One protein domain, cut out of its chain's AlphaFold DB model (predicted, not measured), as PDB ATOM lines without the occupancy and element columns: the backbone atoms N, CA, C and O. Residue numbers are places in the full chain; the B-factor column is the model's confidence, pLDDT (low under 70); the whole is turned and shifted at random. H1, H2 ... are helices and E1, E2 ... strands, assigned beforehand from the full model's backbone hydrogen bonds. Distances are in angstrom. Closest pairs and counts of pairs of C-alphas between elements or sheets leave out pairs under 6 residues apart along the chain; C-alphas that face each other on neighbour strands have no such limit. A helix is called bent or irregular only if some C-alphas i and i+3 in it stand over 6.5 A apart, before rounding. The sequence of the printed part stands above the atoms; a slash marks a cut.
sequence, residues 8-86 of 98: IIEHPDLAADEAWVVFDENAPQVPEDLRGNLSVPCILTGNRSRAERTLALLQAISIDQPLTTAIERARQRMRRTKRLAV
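Overview. This is residues 8 to 86 of the 98 residues of an uncharacterized protein of Pyrinomonadaceae bacterium (UniProt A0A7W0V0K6). A small head of three short strands and loops bears one very long helix, H2, whose residues 56 to 86 stand free and stick out as an arm that makes most of the length. In the head, residues 48 to 55 of H2 pack over one face of the sheet, while the short helix H1 lies among the loops. The printed part has 79 residues with three named strands and two named helices, along the chain E1, E2, H1, E3, H2. The sheet is mixed, in the order E1, E3, E2, and the class is mixed, helices and strands. The whole is extended, with a radius of gyration of the C-alphas of 21.2 A and spans of 70 by 25 by 14 A.

Arrangement. E1, residues 8 to 10, is an edge strand and the parallel neighbour of E3, residues 42 to 45, at 31 degrees; N 9 and O 43 are within hydrogen-bond range at 2.8 A. E2, residues 19 to 22, is the other edge strand and antiparallel to E3, at 158 degrees, with N 20 and O 44 at 2.8 A and N 44 and O 20 at 2.9 A. H1, residues 32 to 35, is not on the sheet, but only just, with 4 pairs of C-alphas within 10 A. H2, residues 48 to 86, is on the sheet with 18 such pairs, made by its residues 48 to 55; this gives two layers, a helix on one face of a sheet. H2 lies over E3 and, only just, over E1, on which 3 of its C-alphas fall. On the local plane it runs slantwise to E3 at 31 degrees, only just. The closest C-alphas of E1 and H2 are those of Glu 10 and Arg 48, 5.6 A apart. H1 is apart from E1 and from H2. In H2, 32 of 35 O i to N i+4 pairs are within hydrogen-bond range; H1 is too short for such a pair.

Along the chain. E1 begins at C-alpha 8, (43.943, 0.332, -30.361). E2 and E3 each measure 9.7 A from first to last C-alpha, E1 6.6 A and H1 4.9 A. H2 measures 56.4 A, from C-alpha 48 at (37.714, 1.662, -28.292) to C-alpha 86 at (67.537, 46.855, -12.427). It is neither bent nor irregular, but only just: C-alphas 63 and 66 are 6.1 A apart.

Size, cuts and confidence. The two C-alphas farthest apart are those of Asp 33 and Val 86, 70.4 A. Without residues 56 to 86 the body has 48 residues and spans 26 by 20 by 14 A. The printed part has no cut; the link from E3 to H2 is tight, the other links are short. The mean pLDDT of the printed part is 75.5, and residues 61 to 86 are under 70.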
ATOM      1  N   ILE A   8      45.023   0.793 -31.242       89.38
ATOM      2  CA  ILE A   8      43.943   0.332 -30.361       89.38
ATOM      3  C   ILE A   8      43.092  -0.660 -31.149       89.38
ATOM      4  O   ILE A   8      42.571  -0.328 -32.219       89.38
ATOM      5  N   ILE A   9      42.974  -1.872 -30.618       90.31
ATOM      6  CA  ILE A   9      42.204  -2.976 -31.183       90.31
ATOM      7  C   ILE A   9      41.024  -3.233 -30.251       90.31
ATOM      8  O   ILE A   9      41.198  -3.415 -29.046       90.31
ATOM      9  N   GLU A  10      39.822  -3.222 -30.813       91.38
ATOM     10  CA  GLU A  10      38.608  -3.576 -30.085       91.38
ATOM     11  C   GLU A  10      38.357  -5.073 -30.222       91.38
ATOM     12  O   GLU A  10      38.371  -5.590 -31.341       91.38
ATOM     13  N   HIS A  11      38.153  -5.760 -29.100       89.81
ATOM     14  CA  HIS A  11      37.852  -7.186 -29.083       89.81
ATOM     15  C   HIS A  11      36.449  -7.418 -28.514       89.81
ATOM     16  O   HIS A  11      36.161  -6.910 -27.431       89.81
ATOM     17  N   PRO A  12      35.583  -8.189 -29.197       87.81
ATOM     18  CA  PRO A  12      34.200  -8.394 -28.765       87.81
ATOM     19  C   PRO A  12      34.078  -9.178 -27.449       87.81
ATOM     20  O   PRO A  12      33.115  -8.972 -26.717       87.81
ATOM     21  N   ASP A  13      35.049 -10.041 -27.142       89.12
ATOM     22  CA  ASP A  13      35.030 -10.888 -25.937       89.12
ATOM     23  C   ASP A  13      35.592 -10.197 -24.681       89.12
ATOM     24  O   ASP A  13      35.534 -10.748 -23.585       89.12
ATOM     25  N   LEU A  14      36.127  -8.980 -24.822       87.69
ATOM     26  CA  LEU A  14      36.593  -8.169 -23.699       87.69
ATOM     27  C   LEU A  14      35.451  -7.315 -23.147       87.69
ATOM     28  O   LEU A  14      34.698  -6.692 -23.898       87.69
ATOM     29  N   ALA A  15      35.349  -7.226 -21.822       86.94
ATOM     30  CA  ALA A  15      34.379  -6.341 -21.192       86.94
ATOM     31  C   ALA A  15      34.671  -4.863 -21.525       86.94
ATOM     32  O   ALA A  15      35.816  -4.451 -21.722       86.94
ATOM     33  N   ALA A  16      33.627  -4.029 -21.562       81.75
ATOM     34  CA  ALA A  16      33.729  -2.620 -21.961       81.75
ATOM     35  C   ALA A  16      34.603  -1.753 -21.027       81.75
ATOM     36  O   ALA A  16      34.946  -0.609 -21.352       81.75
ATOM     37  N   ASP A  17      34.919  -2.247 -19.836       82.69
ATOM     38  CA  ASP A  17      35.801  -1.628 -18.854       82.69
ATOM     39  C   ASP A  17      37.197  -2.249 -18.788       82.69
ATOM     40  O   ASP A  17      38.056  -1.720 -18.080       82.69
ATOM     41  N   GLU A  18      37.453  -3.286 -19.579       84.75
ATOM     42  CA  GLU A  18      38.722  -3.991 -19.608       84.75
ATOM     43  C   GLU A  18      39.628  -3.499 -20.752       84.75
ATOM     44  O   GLU A  18      39.191  -3.171 -21.867       84.75
ATOM     45  N   ALA A  19      40.926  -3.406 -20.458       86.44
ATOM     46  CA  ALA A  19      41.950  -3.020 -21.416       86.44
ATOM     47  C   ALA A  19      43.300  -3.654 -21.064       86.44
ATOM     48  O   ALA A  19      43.714  -3.659 -19.905       86.44
ATOM     49  N   TRP A  20      44.007  -4.123 -22.086       87.31
ATOM     50  CA  TRP A  20      45.299  -4.790 -21.991       87.31
ATOM     51  C   TRP A  20      46.324  -4.050 -22.840       87.31
ATOM     52  O   TRP A  20      46.056  -3.702 -23.989       87.31
ATOM     53  N   VAL A  21      47.517  -3.826 -22.290       86.62
ATOM     54  CA  VAL A  21      48.648  -3.281 -23.047       86.62
ATOM     55  C   VAL A  21      49.518  -4.445 -23.494       86.62
ATOM     56  O   VAL A  21      50.077  -5.160 -22.662       86.62
ATOM     57  N   VAL A  22      49.628  -4.631 -24.805       87.12
ATOM     58  CA  VAL A  22      50.316  -5.772 -25.404       87.12
ATOM     59  C   VAL A  22      51.578  -5.294 -26.113       87.12
ATOM     60  O   VAL A  22      51.534  -4.463 -27.022       87.12
ATOM     61  N   PHE A  23      52.707  -5.857 -25.695       86.12
ATOM     62  CA  PHE A  23      54.020  -5.703 -26.320       86.12
ATOM     63  C   PHE A  23      54.467  -7.043 -26.908       86.12
ATOM     64  O   PHE A  23      53.949  -8.080 -26.495       86.12
ATOM     65  N   ASP A  24      55.449  -7.033 -27.815       82.44
ATOM     66  CA  ASP A  24      56.024  -8.252 -28.414       82.44
ATOM     67  C   ASP A  24      56.368  -9.322 -27.361       82.44
ATOM     68  O   ASP A  24      55.999 -10.485 -27.491       82.44
ATOM     69  N   GLU A  25      57.013  -8.906 -26.270       83.31
ATOM     70  CA  GLU A  25      57.449  -9.760 -25.157       83.31
ATOM     71  C   GLU A  25      56.304 -10.408 -24.360       83.31
ATOM     72  O   GLU A  25      56.461 -11.506 -23.823       83.31
ATOM     73  N   ASN A  26      55.138  -9.760 -24.317       81.31
ATOM     74  CA  ASN A  26      53.988 -10.203 -23.525       81.31
ATOM     75  C   ASN A  26      52.846 -10.749 -24.390       81.31
ATOM     76  O   ASN A  26      51.878 -11.281 -23.850       81.31
ATOM     77  N   ALA A  27      52.952 -10.673 -25.720       82.75
ATOM     78  CA  ALA A  27      51.963 -11.223 -26.643       82.75
ATOM     79  C   ALA A  27      51.638 -12.711 -26.382       82.75
ATOM     80  O   ALA A  27      50.456 -13.059 -26.406       82.75
ATOM     81  N   PRO A  28      52.607 -13.592 -26.035       84.81
ATOM     82  CA  PRO A  28      52.307 -14.987 -25.698       84.81
ATOM     83  C   PRO A  28      51.511 -15.171 -24.396       84.81
ATOM     84  O   PRO A  28      50.998 -16.260 -24.156       84.81
ATOM     85  N   GLN A  29      51.427 -14.145 -23.543       84.12
ATOM     86  CA  GLN A  29      50.692 -14.182 -22.272       84.12
ATOM     87  C   GLN A  29      49.237 -13.726 -22.428       84.12
ATOM     88  O   GLN A  29      48.440 -13.906 -21.511       84.12
ATOM     89  N   VAL A  30      48.875 -13.151 -23.581       85.88
ATOM     90  CA  VAL A  30      47.482 -12.822 -23.892       85.88
ATOM     91  C   VAL A  30      46.696 -14.132 -24.035       85.88
ATOM     92  O   VAL A  30      47.186 -15.028 -24.737       85.88
ATOM     93  N   PRO A  31      45.519 -14.270 -23.399       86.75
ATOM     94  CA  PRO A  31      44.652 -15.440 -23.556       86.75
ATOM     95  C   PRO A  31      44.425 -15.802 -25.033       86.75
ATOM     96  O   PRO A  31      44.331 -14.912 -25.878       86.75
ATOM     97  N   GLU A  32      44.415 -17.096 -25.374       84.38
ATOM     98  CA  GLU A  32      44.373 -17.557 -26.777       84.38
ATOM     99  C   GLU A  32      43.120 -17.094 -27.529       84.38
ATOM    100  O   GLU A  32      43.204 -16.733 -28.701       84.38
ATOM    101  N   ASP A  33      41.992 -17.038 -26.832       85.00
ATOM    102  CA  ASP A  33      40.700 -16.516 -27.280       85.00
ATOM    103  C   ASP A  33      40.749 -15.030 -27.658       85.00
ATOM    104  O   ASP A  33      40.054 -14.604 -28.575       85.00
ATOM    105  N   LEU A  34      41.627 -14.259 -27.015       82.12
ATOM    106  CA  LEU A  34      41.816 -12.828 -27.267       82.12
ATOM    107  C   LEU A  34      42.980 -12.535 -28.228       82.12
ATOM    108  O   LEU A  34      43.187 -11.389 -28.640       82.12
ATOM    109  N   ARG A  35      43.791 -13.551 -28.554       78.88
ATOM    110  CA  ARG A  35      45.093 -13.361 -29.207       78.88
ATOM    111  C   ARG A  35      44.983 -13.018 -30.693       78.88
ATOM    112  O   ARG A  35      45.870 -12.337 -31.196       78.88
ATOM    113  N   GLY A  36      43.911 -13.445 -31.369       75.94
ATOM    114  CA  GLY A  36      43.565 -13.084 -32.753       75.94
ATOM    115  C   GLY A  36      44.759 -12.842 -33.699       75.94
ATOM    116  O   GLY A  36      45.763 -13.547 -33.660       75.94
ATOM    117  N   ASN A  37      44.654 -11.812 -34.545       74.19
ATOM    118  CA  ASN A  37      45.797 -11.219 -35.251       74.19
ATOM    119  C   ASN A  37      46.216  -9.930 -34.527       74.19
ATOM    120  O   ASN A  37      45.905  -8.823 -34.974       74.19
ATOM    121  N   LEU A  38      46.880 -10.061 -33.378       82.00
ATOM    122  CA  LEU A  38      47.405  -8.909 -32.642       82.00
ATOM    123  C   LEU A  38      48.567  -8.248 -33.398       82.00
ATOM    124  O   LEU A  38      49.603  -8.863 -33.640       82.00
ATOM    125  N   SER A  39      48.419  -6.963 -33.723       81.62
ATOM    126  CA  SER A  39      49.533  -6.124 -34.175       81.62
ATOM    127  C   SER A  39      50.218  -5.500 -32.961       81.62
ATOM    128  O   SER A  39      49.581  -4.730 -32.252       81.62
ATOM    129  N   VAL A  40      51.494  -5.777 -32.724       83.06
ATOM    130  CA  VAL A  40      52.236  -5.276 -31.555       83.06
ATOM    131  C   VAL A  40      53.149  -4.093 -31.918       83.06
ATOM    132  O   VAL A  40      53.702  -4.078 -33.018       83.06
ATOM    133  N   PRO A  41      53.315  -3.085 -31.029       86.31
ATOM    134  CA  PRO A  41      52.621  -2.887 -29.750       86.31
ATOM    135  C   PRO A  41      51.209  -2.283 -29.908       86.31
ATOM    136  O   PRO A  41      50.999  -1.346 -30.685       86.31
ATOM    137  N   CYS A  42      50.246  -2.764 -29.116       87.44
ATOM    138  CA  CYS A  42      48.859  -2.281 -29.139       87.44
ATOM    139  C   CYS A  42      48.184  -2.256 -27.763       87.44
ATOM    140  O   CYS A  42      48.643  -2.873 -26.804       87.44
ATOM    141  N   ILE A  43      47.045  -1.566 -27.689       89.44
ATOM    142  CA  ILE A  43      46.057  -1.704 -26.619       89.44
ATOM    143  C   ILE A  43      44.911  -2.558 -27.149       89.44
ATOM    144  O   ILE A  43      44.293  -2.197 -28.149       89.44
ATOM    145  N   LEU A  44      44.613  -3.656 -26.468       89.88
ATOM    146  CA  LEU A  44      43.427  -4.471 -26.708       89.88
ATOM    147  C   LEU A  44      42.345  -4.064 -25.698       89.88
ATOM    148  O   LEU A  44      42.642  -3.952 -24.512       89.88
ATOM    149  N   THR A  45      41.114  -3.789 -26.125       92.00
ATOM    150  CA  THR A  45      40.051  -3.298 -25.222       92.00
ATOM    151  C   THR A  45      38.658  -3.725 -25.674       92.00
ATOM    152  O   THR A  45      38.440  -3.921 -26.864       92.00
ATOM    153  N   GLY A  46      37.701  -3.807 -24.747       90.50
ATOM    154  CA  GLY A  46      36.278  -3.964 -25.077       90.50
ATOM    155  C   GLY A  46      35.553  -2.648 -25.391       90.50
ATOM    156  O   GLY A  46      34.352  -2.651 -25.645       90.50
ATOM    157  N   ASN A  47      36.231  -1.493 -25.320       91.00
ATOM    158  CA  ASN A  47      35.637  -0.196 -25.664       91.00
ATOM    159  C   ASN A  47      36.678   0.771 -26.236       91.00
ATOM    160  O   ASN A  47      37.374   1.498 -25.510       91.00
ATOM    161  N   ARG A  48      36.740   0.835 -27.568       90.38
ATOM    162  CA  ARG A  48      37.714   1.662 -28.292       90.38
ATOM    163  C   ARG A  48      37.633   3.142 -27.932       90.38
ATOM    164  O   ARG A  48      38.648   3.761 -27.616       90.38
ATOM    165  N   SER A  49      36.429   3.715 -27.937       87.88
ATOM    166  CA  SER A  49      36.231   5.148 -27.686       87.88
ATOM    167  C   SER A  49      36.662   5.572 -26.282       87.88
ATOM    168  O   SER A  49      37.041   6.729 -26.070       87.88
ATOM    169  N   ARG A  50      36.567   4.669 -25.300       85.69
ATOM    170  CA  ARG A  50      37.064   4.906 -23.943       85.69
ATOM    171  C   ARG A  50      38.589   4.853 -23.905       85.69
ATOM    172  O   ARG A  50      39.195   5.759 -23.338       85.69
ATOM    173  N   ALA A  51      39.201   3.849 -24.532       86.94
ATOM    174  CA  ALA A  51      40.657   3.724 -24.596       86.94
ATOM    175  C   ALA A  51      41.314   4.916 -25.312       86.94
ATOM    176  O   ALA A  51      42.293   5.461 -24.806       86.94
ATOM    177  N   GLU A  52      40.738   5.386 -26.423       86.62
ATOM    178  CA  GLU A  52      41.206   6.580 -27.144       86.62
ATOM    179  C   GLU A  52      41.172   7.833 -26.258       86.62
ATOM    180  O   GLU A  52      42.151   8.580 -26.196       86.62
ATOM    181  N   ARG A  53      40.082   8.041 -25.506       84.19
ATOM    182  CA  ARG A  53      39.967   9.164 -24.558       84.19
ATOM    183  C   ARG A  53      40.996   9.077 -23.436       84.19
ATOM    184  O   ARG A  53      41.637  10.078 -23.126       84.19
ATOM    185  N   THR A  54      41.178   7.897 -22.846       83.25
ATOM    186  CA  THR A  54      42.185   7.681 -21.797       83.25
ATOM    187  C   THR A  54      43.595   7.928 -22.327       83.25
ATOM    188  O   THR A  54      44.385   8.602 -21.668       83.25
ATOM    189  N   LEU A  55      43.908   7.448 -23.533       81.88
ATOM    190  CA  LEU A  55      45.209   7.666 -24.160       81.88
ATOM    191  C   LEU A  55      45.453   9.153 -24.444       81.88
ATOM    192  O   LEU A  55      46.529   9.656 -24.128       81.88
ATOM    193  N   ALA A  56      44.454   9.868 -24.965       81.94
ATOM    194  CA  ALA A  56      44.539  11.308 -25.195       81.94
ATOM    195  C   ALA A  56      44.776  12.089 -23.889       81.94
ATOM    196  O   ALA A  56      45.604  12.999 -23.855       81.94
ATOM    197  N   LEU A  57      44.109  11.702 -22.794       81.38
ATOM    198  CA  LEU A  57      44.342  12.285 -21.468       81.38
ATOM    199  C   LEU A  57      45.765  12.013 -20.965       81.38
ATOM    200  O   LEU A  57      46.433  12.931 -20.497       81.38
ATOM    201  N   LEU A  58      46.262  10.782 -21.097       75.62
ATOM    202  CA  LEU A  58      47.633  10.429 -20.707       75.62
ATOM    203  C   LEU A  58      48.678  11.176 -21.538       75.62
ATOM    204  O   LEU A  58      49.698  11.615 -21.001       75.62
ATOM    205  N   GLN A  59      48.430  11.347 -22.836       75.88
ATOM    206  CA  GLN A  59      49.270  12.154 -23.714       75.88
ATOM    207  C   GLN A  59      49.254  13.624 -23.284       75.88
ATOM    208  O   GLN A  59      50.325  14.211 -23.157       75.88
ATOM    209  N   ALA A  60      48.085  14.196 -22.979       72.38
ATOM    210  CA  ALA A  60      47.972  15.563 -22.471       72.38
ATOM    211  C   ALA A  60      48.753  15.754 -21.156       72.38
ATOM    212  O   ALA A  60      49.566  16.670 -21.053       72.38
ATOM    213  N   ILE A  61      48.609  14.833 -20.197       69.94
ATOM    214  CA  ILE A  61      49.359  14.855 -18.928       69.94
ATOM    215  C   ILE A  61      50.871  14.723 -19.173       69.94
ATOM    216  O   ILE A  61      51.679  15.417 -18.554       69.94
ATOM    217  N   SER A  62      51.274  13.853 -20.102       63.97
ATOM    218  CA  SER A  62      52.688  13.649 -20.448       63.97
ATOM    219  C   SER A  62      53.309  14.867 -21.145       63.97
ATOM    220  O   SER A  62      54.520  15.069 -21.062       63.97
ATOM    221  N   ILE A  63      52.498  15.688 -21.818       58.47
ATOM    222  CA  ILE A  63      52.914  16.959 -22.431       58.47
ATOM    223  C   ILE A  63      53.049  18.073 -21.375       58.47
ATOM    224  O   ILE A  63      53.879  18.968 -21.542       58.47
ATOM    225  N   ASP A  64      52.329  18.004 -20.255       52.28
ATOM    226  CA  ASP A  64      52.400  19.028 -19.202       52.28
ATOM    227  C   ASP A  64      53.667  18.960 -18.328       52.28
ATOM    228  O   ASP A  64      54.105  19.991 -17.802       52.28
ATOM    229  N   GLN A  65      54.331  17.801 -18.218       47.94
ATOM    230  CA  GLN A  65      55.632  17.705 -17.529       47.94
ATOM    231  C   GLN A  65      56.736  18.578 -18.163       47.94
ATOM    232  O   GLN A  65      57.407  19.309 -17.432       47.94
ATOM    233  N   PRO A  66      56.950  18.588 -19.495       53.62
ATOM    234  CA  PRO A  66      57.884  19.533 -20.107       53.62
ATOM    235  C   PRO A  66      57.365  20.979 -20.115       53.62
ATOM    236  O   PRO A  66      58.184  21.903 -20.140       53.62
ATOM    237  N   LEU A  67      56.046  21.210 -20.058       50.97
ATOM    238  CA  LEU A  67      55.471  22.559 -20.031       50.97
ATOM    239  C   LEU A  67      55.768  23.273 -18.707       50.97
ATOM    240  O   LEU A  67      56.165  24.436 -18.716       50.97
ATOM    241  N   THR A  68      55.674  22.572 -17.574       55.16
ATOM    242  CA  THR A  68      56.060  23.124 -16.262       55.16
ATOM    243  C   THR A  68      57.537  23.500 -16.233       55.16
ATOM    244  O   THR A  68      57.878  24.605 -15.811       55.16
ATOM    245  N   THR A  69      58.420  22.658 -16.780       57.19
ATOM    246  CA  THR A  69      59.855  22.978 -16.866       57.19
ATOM    247  C   THR A  69      60.133  24.131 -17.835       57.19
ATOM    248  O   THR A  69      61.010  24.960 -17.587       57.19
ATOM    249  N   ALA A  70      59.395  24.219 -18.945       55.66
ATOM    250  CA  ALA A  70      59.499  25.322 -19.898       55.66
ATOM    251  C   ALA A  70      58.994  26.644 -19.299       55.66
ATOM    252  O   ALA A  70      59.646  27.675 -19.471       55.66
ATOM    253  N   ILE A  71      57.897  26.613 -18.536       60.41
ATOM    254  CA  ILE A  71      57.349  27.755 -17.796       60.41
ATOM    255  C   ILE A  71      58.311  28.184 -16.686       60.41
ATOM    256  O   ILE A  71      58.552  29.380 -16.525       60.41
ATOM    257  N   GLU A  72      58.916  27.254 -15.948       62.66
ATOM    258  CA  GLU A  72      59.938  27.583 -14.950       62.66
ATOM    259  C   GLU A  72      61.189  28.189 -15.586       62.66
ATOM    260  O   GLU A  72      61.667  29.225 -15.120       62.66
ATOM    261  N   ARG A  73      61.682  27.627 -16.697       63.12
ATOM    262  CA  ARG A  73      62.805  28.200 -17.459       63.12
ATOM    263  C   ARG A  73      62.463  29.578 -18.026       63.12
ATOM    264  O   ARG A  73      63.306  30.476 -17.993       63.12
ATOM    265  N   ALA A  74      61.235  29.781 -18.502       56.97
ATOM    266  CA  ALA A  74      60.748  31.081 -18.958       56.97
ATOM    267  C   ALA A  74      60.662  32.088 -17.798       56.97
ATOM    268  O   ALA A  74      61.174  33.203 -17.919       56.97
ATOM    269  N   ARG A  75      60.130  31.687 -16.635       59.56
ATOM    270  CA  ARG A  75      60.095  32.506 -15.407       59.56
ATOM    271  C   ARG A  75      61.500  32.849 -14.906       59.56
ATOM    272  O   ARG A  75      61.741  33.994 -14.524       59.56
ATOM    273  N   GLN A  76      62.439  31.904 -14.927       59.06
ATOM    274  CA  GLN A  76      63.839  32.138 -14.559       59.06
ATOM    275  C   GLN A  76      64.531  33.107 -15.525       59.06
ATOM    276  O   GLN A  76      65.203  34.036 -15.068       59.06
ATOM    277  N   ARG A  77      64.328  32.957 -16.843       57.69
ATOM    278  CA  ARG A  77      64.820  33.918 -17.845       57.69
ATOM    279  C   ARG A  77      64.261  35.313 -17.588       57.69
ATOM    280  O   ARG A  77      65.033  36.256 -17.489       57.69
ATOM    281  N   MET A  78      62.956  35.430 -17.364       49.78
ATOM    282  CA  MET A  78      62.290  36.711 -17.115       49.78
ATOM    283  C   MET A  78      62.773  37.387 -15.815       49.78
ATOM    284  O   MET A  78      62.984  38.601 -15.792       49.78
ATOM    285  N   ARG A  79      63.040  36.615 -14.747       55.59
ATOM    286  CA  ARG A  79      63.681  37.115 -13.512       55.59
ATOM    287  C   ARG A  79      65.111  37.605 -13.758       55.59
ATOM    288  O   ARG A  79      65.499  38.631 -13.204       55.59
ATOM    289  N   ARG A  80      65.887  36.908 -14.597       54.62
ATOM    290  CA  ARG A  80      67.260  37.299 -14.956       54.62
ATOM    291  C   ARG A  80      67.280  38.593 -15.774       54.62
ATOM    292  O   ARG A  80      68.083  39.471 -15.470       54.62
ATOM    293  N   THR A  81      66.357  38.755 -16.723       58.59
ATOM    294  CA  THR A  81      66.211  39.992 -17.508       58.59
ATOM    295  C   THR A  81      65.786  41.170 -16.633       58.59
ATOM    296  O   THR A  81      66.382  42.238 -16.731       58.59
ATOM    297  N   LYS A  82      64.832  40.977 -15.706       51.59
ATOM    298  CA  LYS A  82      64.470  42.014 -14.721       51.59
ATOM    299  C   LYS A  82      65.657  42.417 -13.842       51.59
ATOM    300  O   LYS A  82      65.853  43.600 -13.607       51.59
ATOM    301  N   ARG A  83      66.463  41.458 -13.377       53.25
ATOM    302  CA  ARG A  83      67.636  41.742 -12.534       53.25
ATOM    303  C   ARG A  83      68.721  42.516 -13.291       53.25
ATOM    304  O   ARG A  83      69.291  43.440 -12.727       53.25
ATOM    305  N   LEU A  84      68.956  42.180 -14.561       55.03
ATOM    306  CA  LEU A  84      69.869  42.925 -15.437       55.03
ATOM    307  C   LEU A  84      69.367  44.346 -15.714       55.03
ATOM    308  O   LEU A  84      70.157  45.276 -15.644       55.03
ATOM    309  N   ALA A  85      68.066  44.525 -15.958       50.16
ATOM    310  CA  ALA A  85      67.474  45.849 -16.155       50.16
ATOM    311  C   ALA A  85      67.573  46.726 -14.892       50.16
ATOM    312  O   ALA A  85      67.906  47.903 -14.984       50.16
ATOM    313  N   VAL A  86      67.355  46.146 -13.704       57.31
ATOM    314  CA  VAL A  86      67.537  46.855 -12.427       57.31
ATOM    315  C   VAL A  86      69.003  47.243 -12.221       57.31
ATOM    316  O   VAL A  86      69.268  48.405 -11.930       57.31
TER     317      VAL A  86